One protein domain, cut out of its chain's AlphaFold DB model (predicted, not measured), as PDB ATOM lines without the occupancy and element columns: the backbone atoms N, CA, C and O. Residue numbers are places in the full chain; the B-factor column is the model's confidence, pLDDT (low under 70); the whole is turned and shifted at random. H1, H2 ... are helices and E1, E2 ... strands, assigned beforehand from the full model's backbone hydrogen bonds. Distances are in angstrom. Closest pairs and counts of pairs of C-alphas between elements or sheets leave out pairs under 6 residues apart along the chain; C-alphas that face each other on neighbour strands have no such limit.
ATOM      1  N   PRO A 186     249.573 296.062 350.329       76.38
ATOM      2  CA  PRO A 186     250.578 295.061 350.679       76.38
ATOM      3  C   PRO A 186     250.515 294.635 352.155       76.38
ATOM      4  O   PRO A 186     250.286 295.445 353.058       76.38
ATOM      5  N   LYS A 187     250.766 293.347 352.410       83.88
ATOM      6  CA  LYS A 187     250.795 292.740 353.754       83.88
ATOM      7  C   LYS A 187     252.233 292.619 354.264       83.88
ATOM      8  O   LYS A 187     253.159 292.412 353.480       83.88
ATOM      9  N   PHE A 188     252.437 292.715 355.580       83.94
ATOM     10  CA  PHE A 188     253.779 292.773 356.181       83.94
ATOM     11  C   PHE A 188     254.010 291.697 357.236       83.94
ATOM     12  O   PHE A 188     253.285 291.626 358.225       83.94
ATOM     13  N   LYS A 189     255.079 290.913 357.063       86.31
ATOM     14  CA  LYS A 189     255.621 289.985 358.065       86.31
ATOM     15  C   LYS A 189     256.556 290.746 359.004       86.31
ATOM     16  O   LYS A 189     257.667 291.107 358.618       86.31
ATOM     17  N   VAL A 190     256.123 290.981 360.242       82.75
ATOM     18  CA  VAL A 190     256.865 291.765 361.250       82.75
ATOM     19  C   VAL A 190     257.360 290.861 362.387       82.75
ATOM     20  O   VAL A 190     256.626 289.972 362.803       82.75
ATOM     21  N   PRO A 191     258.569 291.060 362.946       82.94
ATOM     22  CA  PRO A 191     258.960 290.454 364.223       82.94
ATOM     23  C   PRO A 191     257.966 290.759 365.358       82.94
ATOM     24  O   PRO A 191     257.577 291.912 365.572       82.94
ATOM     25  N   LEU A 192     257.582 289.736 366.129       79.12
ATOM     26  CA  LEU A 192     256.611 289.855 367.225       79.12
ATOM     27  C   LEU A 192     257.098 290.813 368.330       79.12
ATOM     28  O   LEU A 192     256.298 291.459 369.005       79.12
ATOM     29  N   GLU A 193     258.413 290.936 368.486       76.56
ATOM     30  CA  GLU A 193     259.100 291.827 369.419       76.56
ATOM     31  C   GLU A 193     258.825 293.300 369.095       76.56
ATOM     32  O   GLU A 193     258.580 294.089 370.007       76.56
ATOM     33  N   LEU A 194     258.814 293.673 367.808       78.75
ATOM     34  CA  LEU A 194     258.502 295.039 367.377       78.75
ATOM     35  C   LEU A 194     257.020 295.354 367.595       78.75
ATOM     36  O   LEU A 194     256.695 296.406 368.143       78.75
ATOM     37  N   LEU A 195     256.126 294.426 367.242       81.31
ATOM     38  CA  LEU A 195     254.686 294.600 367.454       81.31
ATOM     39  C   LEU A 195     254.329 294.753 368.940       81.31
ATOM     40  O   LEU A 195     253.546 295.634 369.295       81.31
ATOM     41  N   LYS A 196     254.967 293.967 369.819       80.88
ATOM     42  CA  LYS A 196     254.840 294.113 371.277       80.88
ATOM     43  C   LYS A 196     255.434 295.429 371.784       80.88
ATOM     44  O   LYS A 196     254.768 296.129 372.534       80.88
ATOM     45  N   LYS A 197     256.647 295.803 371.354       81.94
ATOM     46  CA  LYS A 197     257.317 297.054 371.768       81.94
ATOM     47  C   LYS A 197     256.491 298.307 371.446       81.94
ATOM     48  O   LYS A 197     256.577 299.290 372.175       81.94
ATOM     49  N   TYR A 198     255.716 298.275 370.363       80.31
ATOM     50  CA  TYR A 198     254.949 299.419 369.867       80.31
ATOM     51  C   TYR A 198     253.429 299.309 370.078       80.31
ATOM     52  O   TYR A 198     252.694 300.161 369.570       80.31
ATOM     53  N   ASN A 199     252.955 298.318 370.845       80.88
ATOM     54  CA  ASN A 199     251.535 298.037 371.100       80.88
ATOM     55  C   ASN A 199     250.702 297.998 369.802       80.88
ATOM     56  O   ASN A 199     249.846 298.853 369.571       80.88
ATOM     57  N   ILE A 200     250.993 297.025 368.930       78.81
ATOM     58  CA  ILE A 200     250.264 296.786 367.675       78.81
ATOM     59  C   ILE A 200     249.823 295.321 367.622       78.81
ATOM     60  O   ILE A 200     250.620 294.426 367.347       78.81
ATOM     61  N   THR A 201     248.541 295.070 367.880       74.69
ATOM     62  CA  THR A 201     247.939 293.730 367.799       74.69
ATOM     63  C   THR A 201     247.712 293.342 366.331       74.69
ATOM     64  O   THR A 201     247.005 294.074 365.636       74.69
ATOM     65  N   PRO A 202     248.255 292.221 365.816       70.69
ATOM     66  CA  PRO A 202     247.964 291.773 364.453       70.69
ATOM     67  C   PRO A 202     246.474 291.440 364.308       70.69
ATOM     68  O   PRO A 202     245.962 290.653 365.103       70.69
ATOM     69  N   LYS A 203     245.791 291.962 363.275       59.03
ATOM     70  CA  LYS A 203     244.362 291.650 363.031       59.03
ATOM     71  C   LYS A 203     244.081 290.141 362.901       59.03
ATOM     72  O   LYS A 203     242.992 289.698 363.235       59.03
ATOM     73  N   TYR A 204     245.072 289.356 362.475       54.16
ATOM     74  CA  TYR A 204     244.971 287.904 362.273       54.16
ATOM     75  C   TYR A 204     245.431 287.052 363.476       54.16
ATOM     76  O   TYR A 204     245.573 285.840 363.340       54.16
ATOM     77  N   LEU A 205     245.711 287.659 364.641       45.09
ATOM     78  CA  LEU A 205     246.162 286.956 365.856       45.09
ATOM     79  C   LEU A 205     245.424 287.411 367.130       45.09
ATOM     80  O   LEU A 205     245.999 287.436 368.220       45.09
ATOM     81  N   LEU A 258     253.169 278.323 364.314       45.38
ATOM     82  CA  LEU A 258     252.513 279.437 365.024       45.38
ATOM     83  C   LEU A 258     253.462 280.279 365.901       45.38
ATOM     84  O   LEU A 258     253.161 281.435 366.179       45.38
ATOM     85  N   PHE A 259     254.608 279.723 366.306       44.62
ATOM     86  CA  PHE A 259     255.631 280.420 367.098       44.62
ATOM     87  C   PHE A 259     256.934 280.711 366.332       44.62
ATOM     88  O   PHE A 259     257.881 281.220 366.925       44.62
ATOM     89  N   THR A 260     257.010 280.395 365.032       43.78
ATOM     90  CA  THR A 260     258.202 280.644 364.189       43.78
ATOM     91  C   THR A 260     257.925 281.513 362.960       43.78
ATOM     92  O   THR A 260     258.854 282.126 362.436       43.78
ATOM     93  N   SER A 261     256.672 281.638 362.512       61.34
ATOM     94  CA  SER A 261     256.284 282.621 361.496       61.34
ATOM     95  C   SER A 261     256.195 284.026 362.094       61.34
ATOM     96  O   SER A 261     255.459 284.240 363.059       61.34
ATOM     97  N   LYS A 262     256.876 285.001 361.477       77.88
ATOM     98  CA  LYS A 262     256.653 286.432 361.739       77.88
ATOM     99  C   LYS A 262     255.156 286.758 361.566       77.88
ATOM    100  O   LYS A 262     254.634 286.455 360.490       77.88
ATOM    101  N   PRO A 263     254.461 287.344 362.560       80.38
ATOM    102  CA  PRO A 263     253.060 287.739 362.416       80.38
ATOM    103  C   PRO A 263     252.832 288.675 361.222       80.38
ATOM    104  O   PRO A 263     253.635 289.573 360.957       80.38
ATOM    105  N   ILE A 264     251.715 288.457 360.523       81.38
ATOM    106  CA  ILE A 264     251.286 289.248 359.365       81.38
ATOM    107  C   ILE A 264     250.372 290.386 359.833       81.38
ATOM    108  O   ILE A 264     249.437 290.156 360.602       81.38
ATOM    109  N   ILE A 265     250.621 291.604 359.346       81.31
ATOM    110  CA  ILE A 265     249.786 292.793 359.574       81.31
ATOM    111  C   ILE A 265     249.400 293.468 358.248       81.31
ATOM    112  O   ILE A 265     250.074 293.285 357.230       81.31
ATOM    113  N   THR A 266     248.321 294.258 358.255       83.81
ATOM    114  CA  THR A 266     247.875 295.032 357.079       83.81
ATOM    115  C   THR A 266     248.692 296.316 356.887       83.81
ATOM    116  O   THR A 266     249.378 296.768 357.808       83.81
ATOM    117  N   PHE A 267     248.598 296.939 355.707       82.88
ATOM    118  CA  PHE A 267     249.323 298.173 355.382       82.88
ATOM    119  C   PHE A 267     249.069 299.331 356.368       82.88
ATOM    120  O   PHE A 267     250.012 300.033 356.725       82.88
ATOM    121  N   ASP A 268     247.852 299.522 356.886       79.31
ATOM    122  CA  ASP A 268     247.584 300.580 357.879       79.31
ATOM    123  C   ASP A 268     248.217 300.279 359.242       79.31
ATOM    124  O   ASP A 268     248.786 301.163 359.883       79.31
ATOM    125  N   GLN A 269     248.206 299.011 359.666       82.12
ATOM    126  CA  GLN A 269     248.919 298.582 360.873       82.12
ATOM    127  C   GLN A 269     250.436 298.752 360.708       82.12
ATOM    128  O   GLN A 269     251.132 299.108 361.660       82.12
ATOM    129  N   PHE A 270     250.948 298.536 359.493       84.75
ATOM    130  CA  PHE A 270     252.342 298.781 359.143       84.75
ATOM    131  C   PHE A 270     252.674 300.278 359.086       84.75
ATOM    132  O   PHE A 270     253.704 300.688 359.610       84.75
ATOM    133  N   THR A 271     251.778 301.114 358.562       83.38
ATOM    134  CA  THR A 271     251.903 302.581 358.582       83.38
ATOM    135  C   THR A 271     251.986 303.081 360.026       83.38
ATOM    136  O   THR A 271     252.906 303.814 360.377       83.38
ATOM    137  N   HIS A 272     251.116 302.586 360.913       82.62
ATOM    138  CA  HIS A 272     251.151 302.903 362.343       82.62
ATOM    139  C   HIS A 272     252.450 302.439 363.033       82.62
ATOM    140  O   HIS A 272     252.994 303.156 363.879       82.62
ATOM    141  N   LEU A 273     252.993 301.276 362.649       84.06
ATOM    142  CA  LEU A 273     254.313 300.811 363.094       84.06
ATOM    143  C   LEU A 273     255.429 301.748 362.617       84.06
ATOM    144  O   LEU A 273     256.276 302.135 363.417       84.06
ATOM    145  N   VAL A 274     255.426 302.136 361.342       82.94
ATOM    146  CA  VAL A 274     256.441 303.009 360.737       82.94
ATOM    147  C   VAL A 274     256.416 304.409 361.357       82.94
ATOM    148  O   VAL A 274     257.468 304.907 361.752       82.94
ATOM    149  N   THR A 275     255.238 305.002 361.570       83.06
ATOM    150  CA  THR A 275     255.079 306.274 362.296       83.06
ATOM    151  C   THR A 275     255.630 306.183 363.726       83.06
ATOM    152  O   THR A 275     256.387 307.053 364.159       83.06
ATOM    153  N   LYS A 276     255.355 305.090 364.455       82.56
ATOM    154  CA  LYS A 276     255.924 304.845 365.798       82.56
ATOM    155  C   LYS A 276     257.442 304.593 365.787       82.56
ATOM    156  O   LYS A 276     258.126 304.975 366.737       82.56
ATOM    157  N   LEU A 277     257.989 304.000 364.724       79.94
ATOM    158  CA  LEU A 277     259.437 303.868 364.500       79.94
ATOM    159  C   LEU A 277     260.104 305.212 364.143       79.94
ATOM    160  O   LEU A 277     261.302 305.366 364.370       79.94
ATOM    161  N   ASN A 278     259.340 306.191 363.645       82.88
ATOM    162  CA  ASN A 278     259.803 307.530 363.260       82.88
ATOM    163  C   ASN A 278     259.598 308.610 364.346       82.88
ATOM    164  O   ASN A 278     259.403 309.784 364.029       82.88
ATOM    165  N   TYR A 279     259.572 308.223 365.627       78.31
ATOM    166  CA  TYR A 279     259.250 309.117 366.755       78.31
ATOM    167  C   TYR A 279     257.905 309.864 366.613       78.31
ATOM    168  O   TYR A 279     257.770 311.001 367.053       78.31
ATOM    169  N   GLY A 280     256.901 309.235 365.993       73.38
ATOM    170  CA  GLY A 280     255.565 309.812 365.810       73.38
ATOM    171  C   GLY A 280     255.409 310.696 364.570       73.38
ATOM    172  O   GLY A 280     254.290 311.095 364.271       73.38
ATOM    173  N   LYS A 281     256.480 310.965 363.809       78.19
ATOM    174  CA  LYS A 281     256.370 311.675 362.527       78.19
ATOM    175  C   LYS A 281     255.785 310.752 361.460       78.19
ATOM    176  O   LYS A 281     256.463 309.826 361.005       78.19
ATOM    177  N   GLU A 282     254.542 311.006 361.065       79.06
ATOM    178  CA  GLU A 282     253.884 310.246 360.005       79.06
ATOM    179  C   GLU A 282     254.621 310.382 358.664       79.06
ATOM    180  O   GLU A 282     255.291 311.378 358.379       79.06
ATOM    181  N   ILE A 283     254.530 309.333 357.849       76.88
ATOM    182  CA  ILE A 283     255.076 309.291 356.496       76.88
ATOM    183  C   ILE A 283     253.900 309.066 355.541       76.88
ATOM    184  O   ILE A 283     253.216 308.053 355.695       76.88
ATOM    185  N   PRO A 284     253.667 309.950 354.548       77.44
ATOM    186  CA  PRO A 284     252.529 309.834 353.639       77.44
ATOM    187  C   PRO A 284     252.419 308.444 353.003       77.44
ATOM    188  O   PRO A 284     253.405 307.925 352.469       77.44
ATOM    189  N   LYS A 285     251.209 307.861 353.012       74.81
ATOM    190  CA  LYS A 285     250.940 306.500 352.503       74.81
ATOM    191  C   LYS A 285     251.498 306.282 351.089       74.81
ATOM    192  O   LYS A 285     252.160 305.279 350.846       74.81
ATOM    193  N   GLN A 286     251.329 307.260 350.195       70.25
ATOM    194  CA  GLN A 286     251.893 307.264 348.836       70.25
ATOM    195  C   GLN A 286     253.422 307.071 348.824       70.25
ATOM    196  O   GLN A 286     253.943 306.257 348.061       70.25
ATOM    197  N   LYS A 287     254.151 307.766 349.710       71.75
ATOM    198  CA  LYS A 287     255.613 307.655 349.825       71.75
ATOM    199  C   LYS A 287     256.025 306.271 350.318       71.75
ATOM    200  O   LYS A 287     256.997 305.730 349.808       71.75
ATOM    201  N   LEU A 288     255.292 305.679 351.266       73.31
ATOM    202  CA  LEU A 288     255.535 304.297 351.695       73.31
ATOM    203  C   LEU A 288     255.308 303.313 350.536       73.31
ATOM    204  O   LEU A 288     256.194 302.512 350.248       73.31
ATOM    205  N   LEU A 289     254.168 303.416 349.840       75.19
ATOM    206  CA  LEU A 289     253.801 302.544 348.714       75.19
ATOM    207  C   LEU A 289     254.817 302.597 347.562       75.19
ATOM    208  O   LEU A 289     255.126 301.558 346.980       75.19
ATOM    209  N   MET A 290     255.397 303.768 347.283       72.69
ATOM    210  CA  MET A 290     256.448 303.925 346.271       72.69
ATOM    211  C   MET A 290     257.672 303.036 346.554       72.69
ATOM    212  O   MET A 290     258.110 302.317 345.665       72.69
ATOM    213  N   TYR A 291     258.180 303.008 347.794       70.12
ATOM    214  CA  TYR A 291     259.308 302.137 348.171       70.12
ATOM    215  C   TYR A 291     258.925 300.658 348.336       70.12
ATOM    216  O   TYR A 291     259.808 299.810 348.453       70.12
ATOM    217  N   ILE A 292     257.630 300.340 348.379       73.50
ATOM    218  CA  ILE A 292     257.133 298.968 348.527       73.50
ATOM    219  C   ILE A 292     257.122 298.223 347.187       73.50
ATOM    220  O   ILE A 292     257.458 297.041 347.167       73.50
ATOM    221  N   ARG A 293     256.813 298.899 346.071       64.50
ATOM    222  CA  ARG A 293     256.761 298.275 344.731       64.50
ATOM    223  C   ARG A 293     258.088 297.619 344.295       64.50
ATOM    224  O   ARG A 293     258.055 296.667 343.524       64.50
ATOM    225  N   ASP A 294     259.221 298.055 344.850       63.28
ATOM    226  CA  ASP A 294     260.567 297.523 344.563       63.28
ATOM    227  C   ASP A 294     261.041 296.410 345.532       63.28
ATOM    228  O   ASP A 294     262.226 296.036 345.529       63.28
ATOM    229  N   LEU A 295     260.169 295.909 346.418       75.06
ATOM    230  CA  LEU A 295     260.500 294.882 347.413       75.06
ATOM    231  C   LEU A 295     259.950 293.499 347.026       75.06
ATOM    232  O   LEU A 295     258.784 293.389 346.659       75.06
ATOM    233  N   PRO A 296     260.745 292.420 347.166       75.00
ATOM    234  CA  PRO A 296     260.261 291.068 346.916       75.00
ATOM    235  C   PRO A 296     259.241 290.638 347.980       75.00
ATOM    236  O   PRO A 296     259.480 290.777 349.185       75.00
ATOM    237  N   THR A 297     258.134 290.060 347.525       79.50
ATOM    238  CA  THR A 297     257.177 289.327 348.357       79.50
ATOM    239  C   THR A 297     257.672 287.907 348.651       79.50
ATOM    240  O   THR A 297     258.396 287.288 347.868       79.50
ATOM    241  N   ASP A 298     257.290 287.384 349.813       73.00
ATOM    242  CA  ASP A 298     257.359 285.956 350.144       73.00
ATOM    243  C   ASP A 298     256.082 285.241 349.653       73.00
ATOM    244  O   ASP A 298     255.102 285.893 349.302       73.00
ATOM    245  N   LYS A 299     256.052 283.904 349.701       69.12
ATOM    246  CA  LYS A 299     255.008 283.000 349.157       69.12
ATOM    247  C   LYS A 299     253.568 283.181 349.676       69.12
ATOM    248  O   LYS A 299     252.696 282.422 349.277       69.12
ATOM    249  N   ASP A 300     253.345 284.140 350.568       68.56
ATOM    250  CA  ASP A 300     252.042 284.491 351.148       68.56
ATOM    251  C   ASP A 300     251.647 285.946 350.773       68.56
ATOM    252  O   ASP A 300     250.959 286.620 351.539       68.56
ATOM    253  N   ASP A 301     252.202 286.480 349.675       71.00
ATOM    254  CA  ASP A 301     252.123 287.883 349.214       71.00
ATOM    255  C   ASP A 301     252.438 288.926 350.300       71.00
ATOM    256  O   ASP A 301     251.882 290.024 350.370       71.00
ATOM    257  N   CYS A 302     253.369 288.559 351.182       80.06
ATOM    258  CA  CYS A 302     253.790 289.366 352.320       80.06
ATOM    259  C   CYS A 302     255.239 289.823 352.174       80.06
ATOM    260  O   CYS A 302     256.126 289.025 351.871       80.06
ATOM    261  N   ILE A 303     255.495 291.085 352.500       83.19
ATOM    262  CA  ILE A 303     256.827 291.693 352.514       83.19
ATOM    263  C   ILE A 303     257.435 291.549 353.912       83.19
ATOM    264  O   ILE A 303     256.757 291.751 354.922       83.19
ATOM    265  N   ASP A 304     258.724 291.214 354.003       81.38
ATOM    266  CA  ASP A 304     259.432 291.227 355.285       81.38
ATOM    267  C   ASP A 304     259.674 292.674 355.738       81.38
ATOM    268  O   ASP A 304     260.403 293.435 355.097       81.38
ATOM    269  N   ALA A 305     259.101 293.057 356.879       79.50
ATOM    270  CA  ALA A 305     259.274 294.393 357.434       79.50
ATOM    271  C   ALA A 305     260.744 294.726 357.741       79.50
ATOM    272  O   ALA A 305     261.133 295.887 357.639       79.50
ATOM    273  N   ASN A 306     261.588 293.735 358.048       76.25
ATOM    274  CA  ASN A 306     263.022 293.972 358.231       76.25
ATOM    275  C   ASN A 306     263.701 294.374 356.913       76.25
ATOM    276  O   ASN A 306     264.648 295.155 356.940       76.25
ATOM    277  N   LEU A 307     263.226 293.858 355.773       78.00
ATOM    278  CA  LEU A 307     263.748 294.201 354.448       78.00
ATOM    279  C   LEU A 307     263.284 295.596 354.009       78.00
ATOM    280  O   LEU A 307     264.077 296.361 353.466       78.00
ATOM    281  N   PHE A 308     262.034 295.968 354.311       79.69
ATOM    282  CA  PHE A 308     261.583 297.353 354.147       79.69
ATOM    283  C   PHE A 308     262.439 298.306 354.996       79.69
ATOM    284  O   PHE A 308     263.015 299.251 354.465       79.69
ATOM    285  N   LEU A 309     262.580 298.041 356.300       74.31
ATOM    286  CA  LEU A 309     263.312 298.915 357.227       74.31
ATOM    287  C   LEU A 309     264.816 299.015 356.912       74.31
ATOM    288  O   LEU A 309     265.434 300.023 357.254       74.31
ATOM    289  N   SER A 310     265.398 298.013 356.240       69.62
ATOM    290  CA  SER A 310     266.792 298.040 355.780       69.62
ATOM    291  C   SER A 310     267.007 298.767 354.447       69.62
ATOM    292  O   SER A 310     268.139 299.153 354.166       69.62
ATOM    293  N   ARG A 311     265.961 299.002 353.640       67.50
ATOM    294  CA  ARG A 311     266.030 299.880 352.453       67.50
ATOM    295  C   ARG A 311     265.520 301.295 352.712       67.50
ATOM    296  O   ARG A 311     266.030 302.244 352.120       67.50
ATOM    297  N   PHE A 312     264.538 301.458 353.593       70.75
ATOM    298  CA  PHE A 312     263.934 302.746 353.927       70.75
ATOM    299  C   PHE A 312     264.839 303.532 354.899       70.75
ATOM    300  O   PHE A 312     264.536 303.722 356.078       70.75
ATOM    301  N   GLY A 313     265.989 303.995 354.397       56.84
ATOM    302  CA  GLY A 313     267.041 304.706 355.145       56.84
ATOM    303  C   GLY A 313     266.691 306.127 355.617       56.84
ATOM    304  O   GLY A 313     267.588 306.938 355.809       56.84
ATOM    305  N   GLY A 314     265.401 306.445 355.767       59.62
ATOM    306  CA  GLY A 314     264.890 307.745 356.226       59.62
ATOM    307  C   GLY A 314     264.196 307.713 357.592       59.62
ATOM    308  O   GLY A 314     263.631 308.722 358.006       59.62
ATOM    309  N   LEU A 315     264.192 306.566 358.280       60.59
ATOM    310  CA  LEU A 315     263.636 306.426 359.628       60.59
ATOM    311  C   LEU A 315     264.704 306.680 360.691       60.59
ATOM    312  O   LEU A 315     265.804 306.136 360.629       60.59
ATOM    313  N   ASN A 316     264.343 307.429 361.730       59.12
ATOM    314  CA  ASN A 316     265.221 307.733 362.865       59.12
ATOM    315  C   ASN A 316     265.341 306.555 363.865       59.12
ATOM    316  O   ASN A 316     265.414 306.755 365.075       59.12
ATOM    317  N   HIS A 317     265.340 305.312 363.378       57.97
ATOM    318  CA  HIS A 317     265.351 304.102 364.200       57.97
ATOM    319  C   HIS A 317     266.766 303.488 364.270       57.97
ATOM    320  O   HIS A 317     267.428 303.386 363.239       57.97
ATOM    321  N   PRO A 318     267.248 302.987 365.429       54.09
ATOM    322  CA  PRO A 318     268.597 302.413 365.575       54.09
ATOM    323  C   PRO A 318     268.891 301.138 364.758       54.09
ATOM    324  O   PRO A 318     269.997 300.615 364.857       54.09
ATOM    325  N   MET A 319     267.937 300.627 363.971       48.84
ATOM    326  CA  MET A 319     268.160 299.533 363.006       48.84
ATOM    327  C   MET A 319     267.953 299.945 361.540       48.84
ATOM    328  O   MET A 319     268.024 299.094 360.658       48.84
ATOM    329  N   SER A 320     267.703 301.227 361.269       50.12
ATOM    330  CA  SER A 320     267.783 301.774 359.913       50.12
ATOM    331  C   SER A 320     269.255 301.980 359.530       50.12
ATOM    332  O   SER A 320     270.061 302.318 360.404       50.12
TER     333      SER A 320
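What this domain is: This is residues 186 to 205 and 258 to 320 of the 927 residues of the protein "EF-hand domain-containing protein" of Dictyostelium purpureum (UniProt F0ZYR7). A very small sheet of two parallel strands, E1 and E2, stands to one side of a loose triangle of three short helices, H2, H3 and H4, with a fourth short helix, H1, beyond the end of E1. Residues 264 to 265 pair with E1 and residues 297 to 298 with E2, both antiparallel, and widen the sheet a little. The printed part has 83 residues, with four named helices and two named strands in the order E1, H1, H2, H3, E2, H4. The named elements hold 38 residues, under half of those printed, and by class they are mostly helix. The whole is compact, with a radius of gyration of the C-alphas of 11.9 A, and rounded, spanning 32 by 27 by 20 A.

Where its parts are: E1 is residues 187 to 189, 7.0 A long, and begins with C-alpha 187 at (250.795, 292.740, 353.754). E2 is residues 302 to 304, 6.6 A. H2, residues 267 to 277, is the longest helix at 14.8 A, beginning with C-alpha 267 at (249.323, 298.173, 355.382). H1 is residues 192 to 197, 8.5 A, and H3 is residues 285 to 292, 10.5 A. H4, residues 305 to 311, is 10.0 A and ends with C-alpha 311 at (266.030, 299.880, 352.453).

How they stand to each other: E1 and E2 are parallel neighbours at 42 degrees; C-alphas 187 and 302 face each other at 4.7 A. N 189 and O 303, 2.8 A, and N 303 and O 187, 2.9 A, are within hydrogen-bond range. The closest C-alphas of E1 and H2 are those of Lys 187 and Phe 267, 5.9 A apart. Those of E1 and H4 are Lys 189 and Ala 305, 5.8 A. H1 and H2 are close but not clearly touching, with Leu 195 and Leu 273 the closest C-alphas at 7.6 A, at a steep tilt of 53 degrees, the same way. H2 and H3 are close but not clearly touching, with the C-alphas of Thr 271 and Lys 285 closest at 7.3 A, about perpendicular at 87 degrees. H3 and H4 are likewise close but not clearly touching, with the C-alphas of Ile 292 and Phe 308 closest at 7.3 A, about perpendicular at 83 degrees. H2 and H4 are near each other, with 5 pairs of C-alphas within 10 A. Among the pairs that are apart are H1 and H3, and H2 and E2. In H1, H2 and H4 every O i to N i+4 pair is within hydrogen-bond range; in H3, 3 of 4 are.

The domain as a whole: The C-alphas farthest apart are those of Phe 259 and Gln 286, 32.7 A. Residues 206 to 257 are not printed, and C-alphas 205 and 258 are 9.9 A apart across this cut, which lies in the link from H1 to H2. Of the links that are printed whole, no link is long. The mean pLDDT of the printed part is 73.3; 21 residues are under 70, among them 203 to 205, 258 to 261 and 313 to 320.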